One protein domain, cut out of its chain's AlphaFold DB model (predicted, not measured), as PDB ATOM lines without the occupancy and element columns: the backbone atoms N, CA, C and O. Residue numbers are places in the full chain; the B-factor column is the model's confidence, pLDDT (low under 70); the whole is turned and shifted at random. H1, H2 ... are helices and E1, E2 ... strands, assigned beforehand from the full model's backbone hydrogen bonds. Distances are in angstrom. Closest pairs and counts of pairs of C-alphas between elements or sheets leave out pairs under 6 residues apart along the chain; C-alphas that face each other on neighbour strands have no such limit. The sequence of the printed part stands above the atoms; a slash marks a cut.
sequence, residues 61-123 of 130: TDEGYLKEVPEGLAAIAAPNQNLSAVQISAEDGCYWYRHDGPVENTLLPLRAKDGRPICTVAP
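AT A GLANCE: This is residues 61 to 123 of the 130 residues of an uncharacterized protein of Celeribacter halophilus (UniProt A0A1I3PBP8). With little regular structure, this is a small three-stranded antiparallel sheet whose E2 and E3 hairpin reaches toward one end, while short helix H1 is set off from the sheet among loops. The printed part has 63 residues, with H1, E1, E2, E3 along the chain; the sheet, in order E1, E2, E3, is a meander, each strand the antiparallel neighbour of the one before. The class is mixed, with 20 residues in named elements; the whole is compact, radius of gyration of the C-alphas 11.3 A, spans 32 by 25 by 22 A.

HOW THE PARTS SIT: Look first at inner strand E2, residues 95 to 100. It forms a hairpin with E3, residues 105 to 109, at 152 degrees; N 97 and O 108, 2.8 A apart, are within hydrogen-bond range. E1, residues 86 to 88, forms a hairpin with E2 at 143 degrees; N 87 and O 96 are 2.8 A apart. H1, residues 71 to 76, with every O i to N i+4 pair within range, is not on the sheet.

IN THESE COORDINATES: Find C-alpha 71 at (164.021, 158.133, 169.693), where H1 begins, 8.9 A long. E1 spans 7.1 A; E2, 16.4 A; E3, 13.3 A, ending at C-alpha 109, (168.892, 174.613, 175.346).

THE WHOLE: The farthest C-alphas, Pro 102 and Ala 122, are 33.7 A apart. The printed part has no cut; residues 122 to 123 have pLDDT under 70.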
ATOM      1  N   THR A  61     169.265 168.949 158.191       79.56
ATOM      2  CA  THR A  61     168.499 169.661 157.164       79.56
ATOM      3  C   THR A  61     169.350 170.776 156.556       79.56
ATOM      4  O   THR A  61     170.356 171.184 157.138       79.56
ATOM      5  N   ASP A  62     168.926 171.326 155.414       76.06
ATOM      6  CA  ASP A  62     169.576 172.481 154.769       76.06
ATOM      7  C   ASP A  62     169.664 173.717 155.689       76.06
ATOM      8  O   ASP A  62     170.480 174.609 155.473       76.06
ATOM      9  N   GLU A  63     168.842 173.748 156.740       79.81
ATOM     10  CA  GLU A  63     168.762 174.822 157.733       79.81
ATOM     11  C   GLU A  63     169.563 174.523 159.013       79.81
ATOM     12  O   GLU A  63     169.533 175.309 159.957       79.81
ATOM     13  N   GLY A  64     170.278 173.392 159.065       80.88
ATOM     14  CA  GLY A  64     171.145 173.015 160.186       80.88
ATOM     15  C   GLY A  64     170.440 172.332 161.365       80.88
ATOM     16  O   GLY A  64     171.056 172.156 162.416       80.88
ATOM     17  N   TYR A  65     169.180 171.916 161.207       86.19
ATOM     18  CA  TYR A  65     168.450 171.138 162.218       86.19
ATOM     19  C   TYR A  65     168.593 169.632 161.976       86.19
ATOM     20  O   TYR A  65     168.892 169.194 160.873       86.19
ATOM     21  N   LEU A  66     168.346 168.807 162.988       85.81
ATOM     22  CA  LEU A  66     168.296 167.355 162.861       85.81
ATOM     23  C   LEU A  66     167.125 166.962 161.964       85.81
ATOM     24  O   LEU A  66     165.974 167.293 162.248       85.81
ATOM     25  N   LYS A  67     167.419 166.228 160.888       82.50
ATOM     26  CA  LYS A  67     166.389 165.730 159.968       82.50
ATOM     27  C   LYS A  67     165.484 164.697 160.633       82.50
ATOM     28  O   LYS A  67     164.286 164.662 160.369       82.50
ATOM     29  N   GLU A  68     166.073 163.863 161.479       83.19
ATOM     30  CA  GLU A  68     165.370 162.867 162.269       83.19
ATOM     31  C   GLU A  68     165.877 162.933 163.707       83.19
ATOM     32  O   GLU A  68     167.084 162.943 163.962       83.19
ATOM     33  N   VAL A  69     164.941 163.023 164.649       84.50
ATOM     34  CA  VAL A  69     165.257 163.062 166.074       84.50
ATOM     35  C   VAL A  69     165.472 161.633 166.557       84.50
ATOM     36  O   VAL A  69     164.569 160.813 166.397       84.50
ATOM     37  N   PRO A  70     166.611 161.320 167.200       83.31
ATOM     38  CA  PRO A  70     166.811 160.008 167.798       83.31
ATOM     39  C   PRO A  70     165.702 159.708 168.814       83.31
ATOM     40  O   PRO A  70     165.427 160.536 169.685       83.31
ATOM     41  N   GLU A  71     165.101 158.516 168.764       82.88
ATOM     42  CA  GLU A  71     164.021 158.133 169.693       82.88
ATOM     43  C   GLU A  71     164.439 158.275 171.165       82.88
ATOM     44  O   GLU A  71     163.656 158.709 172.012       82.88
ATOM     45  N   GLY A  72     165.715 158.003 171.464       85.88
ATOM     46  CA  GLY A  72     166.292 158.212 172.790       85.88
ATOM     47  C   GLY A  72     166.227 159.669 173.262       85.88
ATOM     48  O   GLY A  72     165.977 159.900 174.443       85.88
ATOM     49  N   LEU A  73     166.379 160.648 172.359       87.81
ATOM     50  CA  LEU A  73     166.280 162.075 172.684       87.81
ATOM     51  C   LEU A  73     164.833 162.465 173.010       87.81
ATOM     52  O   LEU A  73     164.583 163.141 174.007       87.81
ATOM     53  N   ALA A  74     163.875 161.982 172.216       87.62
ATOM     54  CA  ALA A  74     162.451 162.232 172.440       87.62
ATOM     55  C   ALA A  74     161.942 161.612 173.756       87.62
ATOM     56  O   ALA A  74     161.093 162.193 174.431       87.62
ATOM     57  N   ALA A  75     162.486 160.459 174.159       88.81
ATOM     58  CA  ALA A  75     162.102 159.781 175.396       88.81
ATOM     59  C   ALA A  75     162.537 160.535 176.669       88.81
ATOM     60  O   ALA A  75     161.821 160.512 177.682       88.81
ATOM     61  N   ILE A  76     163.698 161.198 176.630       89.56
ATOM     62  CA  ILE A  76     164.283 161.902 177.784       89.56
ATOM     63  C   ILE A  76     163.940 163.392 177.826       89.56
ATOM     64  O   ILE A  76     163.971 163.981 178.909       89.56
ATOM     65  N   ALA A  77     163.608 164.000 176.683       91.00
ATOM     66  CA  ALA A  77     163.261 165.412 176.597       91.00
ATOM     67  C   ALA A  77     162.034 165.752 177.460       91.00
ATOM     68  O   ALA A  77     161.085 164.969 177.592       91.00
ATOM     69  N   ALA A  78     162.059 166.937 178.072       90.38
ATOM     70  CA  ALA A  78     160.913 167.467 178.799       90.38
ATOM     71  C   ALA A  78     159.741 167.766 177.841       90.38
ATOM     72  O   ALA A  78     159.975 168.150 176.688       90.38
ATOM     73  N   PRO A  79     158.485 167.616 178.306       85.38
ATOM     74  CA  PRO A  79     157.308 167.942 177.507       85.38
ATOM     75  C   PRO A  79     157.265 169.440 177.163       85.38
ATOM     76  O   PRO A  79     157.754 170.269 177.927       85.38
ATOM     77  N   ASN A  80     156.619 169.783 176.043       86.00
ATOM     78  CA  ASN A  80     156.448 171.154 175.526       86.00
ATOM     79  C   ASN A  80     157.703 171.816 174.921       86.00
ATOM     80  O   ASN A  80     157.749 173.037 174.791       86.00
ATOM     81  N   GLN A  81     158.706 171.033 174.521       90.19
ATOM     82  CA  GLN A  81     159.824 171.521 173.704       90.19
ATOM     83  C   GLN A  81     159.622 171.117 172.239       90.19
ATOM     84  O   GLN A  81     159.077 170.048 171.954       90.19
ATOM     85  N   ASN A  82     160.049 171.968 171.304       88.62
ATOM     86  CA  ASN A  82     159.924 171.689 169.875       88.62
ATOM     87  C   ASN A  82     161.026 170.709 169.445       88.62
ATOM     88  O   ASN A  82     162.184 171.094 169.318       88.62
ATOM     89  N   LEU A  83     160.670 169.443 169.217       89.06
ATOM     90  CA  LEU A  83     161.621 168.427 168.754       89.06
ATOM     91  C   LEU A  83     161.847 168.468 167.233       89.06
ATOM     92  O   LEU A  83     162.804 167.885 166.747       89.06
ATOM     93  N   SER A  84     161.010 169.167 166.469       87.62
ATOM     94  CA  SER A  84     161.122 169.236 165.006       87.62
ATOM     95  C   SER A  84     162.207 170.200 164.522       87.62
ATOM     96  O   SER A  84     162.660 170.083 163.388       87.62
ATOM     97  N   ALA A  85     162.621 171.150 165.361       89.38
ATOM     98  CA  ALA A  85     163.646 172.144 165.054       89.38
ATOM     99  C   ALA A  85     164.747 172.109 166.121       89.38
ATOM    100  O   ALA A  85     164.883 173.040 166.916       89.38
ATOM    101  N   VAL A  86     165.498 171.004 166.157       91.44
ATOM    102  CA  VAL A  86     166.597 170.771 167.108       91.44
ATOM    103  C   VAL A  86     167.931 170.786 166.374       91.44
ATOM    104  O   VAL A  86     168.057 170.161 165.332       91.44
ATOM    105  N   GLN A  87     168.937 171.449 166.925       90.69
ATOM    106  CA  GLN A  87     170.306 171.493 166.415       90.69
ATOM    107  C   GLN A  87     171.300 171.229 167.550       90.69
ATOM    108  O   GLN A  87     170.949 171.324 168.724       90.69
ATOM    109  N   ILE A  88     172.544 170.903 167.214       88.94
ATOM    110  CA  ILE A  88     173.629 170.781 168.196       88.94
ATOM    111  C   ILE A  88     174.469 172.056 168.114       88.94
ATOM    112  O   ILE A  88     174.894 172.436 167.023       88.94
ATOM    113  N   SER A  89     174.692 172.728 169.247       86.25
ATOM    114  CA  SER A  89     175.615 173.870 169.309       86.25
ATOM    115  C   SER A  89     177.051 173.368 169.179       86.25
ATOM    116  O   SER A  89     177.445 172.446 169.890       86.25
ATOM    117  N   ALA A  90     177.835 173.968 168.282       81.75
ATOM    118  CA  ALA A  90     179.255 173.643 168.142       81.75
ATOM    119  C   ALA A  90     180.102 174.177 169.310       81.75
ATOM    120  O   ALA A  90     181.215 173.700 169.507       81.75
ATOM    121  N   GLU A  91     179.582 175.148 170.069       82.25
ATOM    122  CA  GLU A  91     180.260 175.734 171.230       82.25
ATOM    123  C   GLU A  91     180.172 174.805 172.447       82.25
ATOM    124  O   GLU A  91     181.188 174.498 173.062       82.25
ATOM    125  N   ASP A  92     178.971 174.296 172.749       82.69
ATOM    126  CA  ASP A  92     178.713 173.517 173.970       82.69
ATOM    127  C   ASP A  92     178.533 172.010 173.723       82.69
ATOM    128  O   ASP A  92     178.459 171.221 174.663       82.69
ATOM    129  N   GLY A  93     178.349 171.583 172.468       87.50
ATOM    130  CA  GLY A  93     177.990 170.197 172.134       87.50
ATOM    131  C   GLY A  93     176.610 169.765 172.655       87.50
ATOM    132  O   GLY A  93     176.281 168.575 172.661       87.50
ATOM    133  N   CYS A  94     175.791 170.714 173.111       91.31
ATOM    134  CA  CYS A  94     174.458 170.457 173.643       91.31
ATOM    135  C   CYS A  94     173.374 170.604 172.576       91.31
ATOM    136  O   CYS A  94     173.559 171.286 171.567       91.31
ATOM    137  N   TYR A  95     172.229 169.959 172.797       92.12
ATOM    138  CA  TYR A  95     171.057 170.112 171.943       92.12
ATOM    139  C   TYR A  95     170.356 171.436 172.247       92.12
ATOM    140  O   TYR A  95     170.112 171.772 173.404       92.12
ATOM    141  N   TRP A  96     169.993 172.163 171.201       92.62
ATOM    142  CA  TRP A  96     169.246 173.414 171.240       92.62
ATOM    143  C   TRP A  96     168.019 173.287 170.354       92.62
ATOM    144  O   TRP A  96     168.085 172.658 169.302       92.62
ATOM    145  N   TYR A  97     166.908 173.882 170.763       93.06
ATOM    146  CA  TYR A  97     165.677 173.887 169.987       93.06
ATOM    147  C   TYR A  97     165.186 175.305 169.733       93.06
ATOM    148  O   TYR A  97     165.410 176.214 170.536       93.06
ATOM    149  N   ARG A  98     164.479 175.494 168.619       92.69
ATOM    150  CA  ARG A  98     163.805 176.759 168.331       92.69
ATOM    151  C   ARG A  98     162.497 176.855 169.112       92.69
ATOM    152  O   ARG A  98     161.601 176.030 168.945       92.69
ATOM    153  N   HIS A  99     162.390 177.876 169.953       92.25
ATOM    154  CA  HIS A  99     161.153 178.279 170.600       92.25
ATOM    155  C   HIS A  99     160.512 179.418 169.804       92.25
ATOM    156  O   HIS A  99     161.075 180.511 169.721       92.25
ATOM    157  N   ASP A 100     159.348 179.151 169.216       91.12
ATOM    158  CA  ASP A 100     158.589 180.132 168.445       91.12
ATOM    159  C   ASP A 100     157.713 180.971 169.396       91.12
ATOM    160  O   ASP A 100     156.633 180.553 169.822       91.12
ATOM    161  N   GLY A 101     158.224 182.139 169.791       87.94
ATOM    162  CA  GLY A 101     157.530 183.086 170.656       87.94
ATOM    163  C   GLY A 101     156.684 184.092 169.863       87.94
ATOM    164  O   GLY A 101     156.931 184.329 168.684       87.94
ATOM    165  N   PRO A 102     155.697 184.749 170.501       90.19
ATOM    166  CA  PRO A 102     154.845 185.739 169.831       90.19
ATOM    167  C   PRO A 102     155.605 186.987 169.368       90.19
ATOM    168  O   PRO A 102     155.120 187.708 168.501       90.19
ATOM    169  N   VAL A 103     156.764 187.259 169.974       92.12
ATOM    170  CA  VAL A 103     157.592 188.430 169.664       92.12
ATOM    171  C   VAL A 103     158.749 188.034 168.753       92.12
ATOM    172  O   VAL A 103     158.964 188.687 167.738       92.12
ATOM    173  N   GLU A 104     159.462 186.952 169.081       90.56
ATOM    174  CA  GLU A 104     160.635 186.483 168.342       90.56
ATOM    175  C   GLU A 104     160.814 184.967 168.476       90.56
ATOM    176  O   GLU A 104     160.311 184.336 169.411       90.56
ATOM    177  N   ASN A 105     161.590 184.402 167.550       91.00
ATOM    178  CA  ASN A 105     162.074 183.032 167.637       91.00
ATOM    179  C   ASN A 105     163.409 183.024 168.378       91.00
ATOM    180  O   ASN A 105     164.349 183.707 167.976       91.00
ATOM    181  N   THR A 106     163.516 182.225 169.433       91.69
ATOM    182  CA  THR A 106     164.743 182.127 170.235       91.69
ATOM    183  C   THR A 106     165.219 180.683 170.278       91.69
ATOM    184  O   THR A 106     164.416 179.763 170.417       91.69
ATOM    185  N   LEU A 107     166.529 180.470 170.158       91.50
ATOM    186  CA  LEU A 107     167.134 179.161 170.391       91.50
ATOM    187  C   LEU A 107     167.336 178.973 171.895       91.50
ATOM    188  O   LEU A 107     167.990 179.791 172.538       91.50
ATOM    189  N   LEU A 108     166.766 177.907 172.455       92.12
ATOM    190  CA  LEU A 108     166.892 177.548 173.867       92.12
ATOM    191  C   LEU A 108     167.552 176.169 174.008       92.12
ATOM    192  O   LEU A 108     167.352 175.303 173.154       92.12
ATOM    193  N   PRO A 109     168.301 175.920 175.097       92.44
ATOM    194  CA  PRO A 109     168.892 174.613 175.346       92.44
ATOM    195  C   PRO A 109     167.799 173.574 175.614       92.44
ATOM    196  O   PRO A 109     166.901 173.789 176.432       92.44
ATOM    197  N   LEU A 110     167.897 172.423 174.952       92.69
ATOM    198  CA  LEU A 110     166.992 171.298 175.134       92.69
ATOM    199  C   LEU A 110     167.273 170.626 176.480       92.69
ATOM    200  O   LEU A 110     168.394 170.199 176.775       92.69
ATOM    201  N   ARG A 111     166.231 170.514 177.303       92.88
ATOM    202  CA  ARG A 111     166.327 169.966 178.656       92.88
ATOM    203  C   ARG A 111     165.672 168.600 178.773       92.88
ATOM    204  O   ARG A 111     164.623 168.334 178.180       92.88
ATOM    205  N   ALA A 112     166.284 167.747 179.585       91.75
ATOM    206  CA  ALA A 112     165.691 166.505 180.044       91.75
ATOM    207  C   ALA A 112     164.525 166.783 181.004       91.75
ATOM    208  O   ALA A 112     164.401 167.879 181.554       91.75
ATOM    209  N   LYS A 113     163.708 165.763 181.273       90.25
ATOM    210  CA  LYS A 113     162.640 165.814 182.288       90.25
ATOM    211  C   LYS A 113     163.141 166.240 183.677       90.25
ATOM    212  O   LYS A 113     162.410 166.907 184.396       90.25
ATOM    213  N   ASP A 114     164.394 165.928 184.009       88.19
ATOM    214  CA  ASP A 114     165.048 166.344 185.261       88.19
ATOM    215  C   ASP A 114     165.551 167.804 185.249       88.19
ATOM    216  O   ASP A 114     166.190 168.249 186.198       88.19
ATOM    217  N   GLY A 115     165.352 168.547 184.155       87.50
ATOM    218  CA  GLY A 115     165.798 169.937 183.996       87.50
ATOM    219  C   GLY A 115     167.260 170.119 183.566       87.50
ATOM    220  O   GLY A 115     167.679 171.250 183.318       87.50
ATOM    221  N   ARG A 116     168.029 169.034 183.432       90.06
ATOM    222  CA  ARG A 116     169.427 169.057 182.959       90.06
ATOM    223  C   ARG A 116     169.510 169.282 181.441       90.06
ATOM    224  O   ARG A 116     168.646 168.761 180.732       90.06
ATOM    225  N   PRO A 117     170.525 170.001 180.926       88.94
ATOM    226  CA  PRO A 117     170.767 170.086 179.488       88.94
ATOM    227  C   PRO A 117     171.157 168.713 178.930       88.94
ATOM    228  O   PRO A 117     171.809 167.919 179.610       88.94
ATOM    229  N   ILE A 118     170.737 168.426 177.698       90.50
ATOM    230  CA  ILE A 118     171.102 167.190 177.000       90.50
ATOM    231  C   ILE A 118     172.246 167.513 176.038       90.50
ATOM    232  O   ILE A 118     172.106 168.412 175.210       90.50
ATOM    233  N   CYS A 119     173.357 166.779 176.126       89.88
ATOM    234  CA  CYS A 119     174.548 167.014 175.306       89.88
ATOM    235  C   CYS A 119     175.100 165.706 174.729       89.88
ATOM    236  O   CYS A 119     174.875 164.632 175.290       89.88
ATOM    237  N   THR A 120     175.765 165.783 173.573       81.31
ATOM    238  CA  THR A 120     176.325 164.613 172.865       81.31
ATOM    239  C   THR A 120     177.676 164.182 173.421       81.31
ATOM    240  O   THR A 120     178.035 163.009 173.341       81.31
ATOM    241  N   VAL A 121     178.390 165.116 174.041       70.62
ATOM    242  CA  VAL A 121     179.544 164.872 174.903       70.62
ATOM    243  C   VAL A 121     179.082 165.006 176.350       70.62
ATOM    244  O   VAL A 121     178.347 165.936 176.687       70.62
ATOM    245  N   ALA A 122     179.456 164.063 177.219       58.62
ATOM    246  CA  ALA A 122     179.280 164.290 178.649       58.62
ATOM    247  C   ALA A 122     180.094 165.543 178.994       58.62
ATOM    248  O   ALA A 122     181.262 165.572 178.596       58.62
ATOM    249  N   PRO A 123     179.519 166.563 179.666       56.66
ATOM    250  CA  PRO A 123     180.307 167.698 180.108       56.66
ATOM    251  C   PRO A 123     181.446 167.125 180.943       56.66
ATOM    252  O   PRO A 123     181.229 166.478 181.972       56.66
TER     253      PRO A 123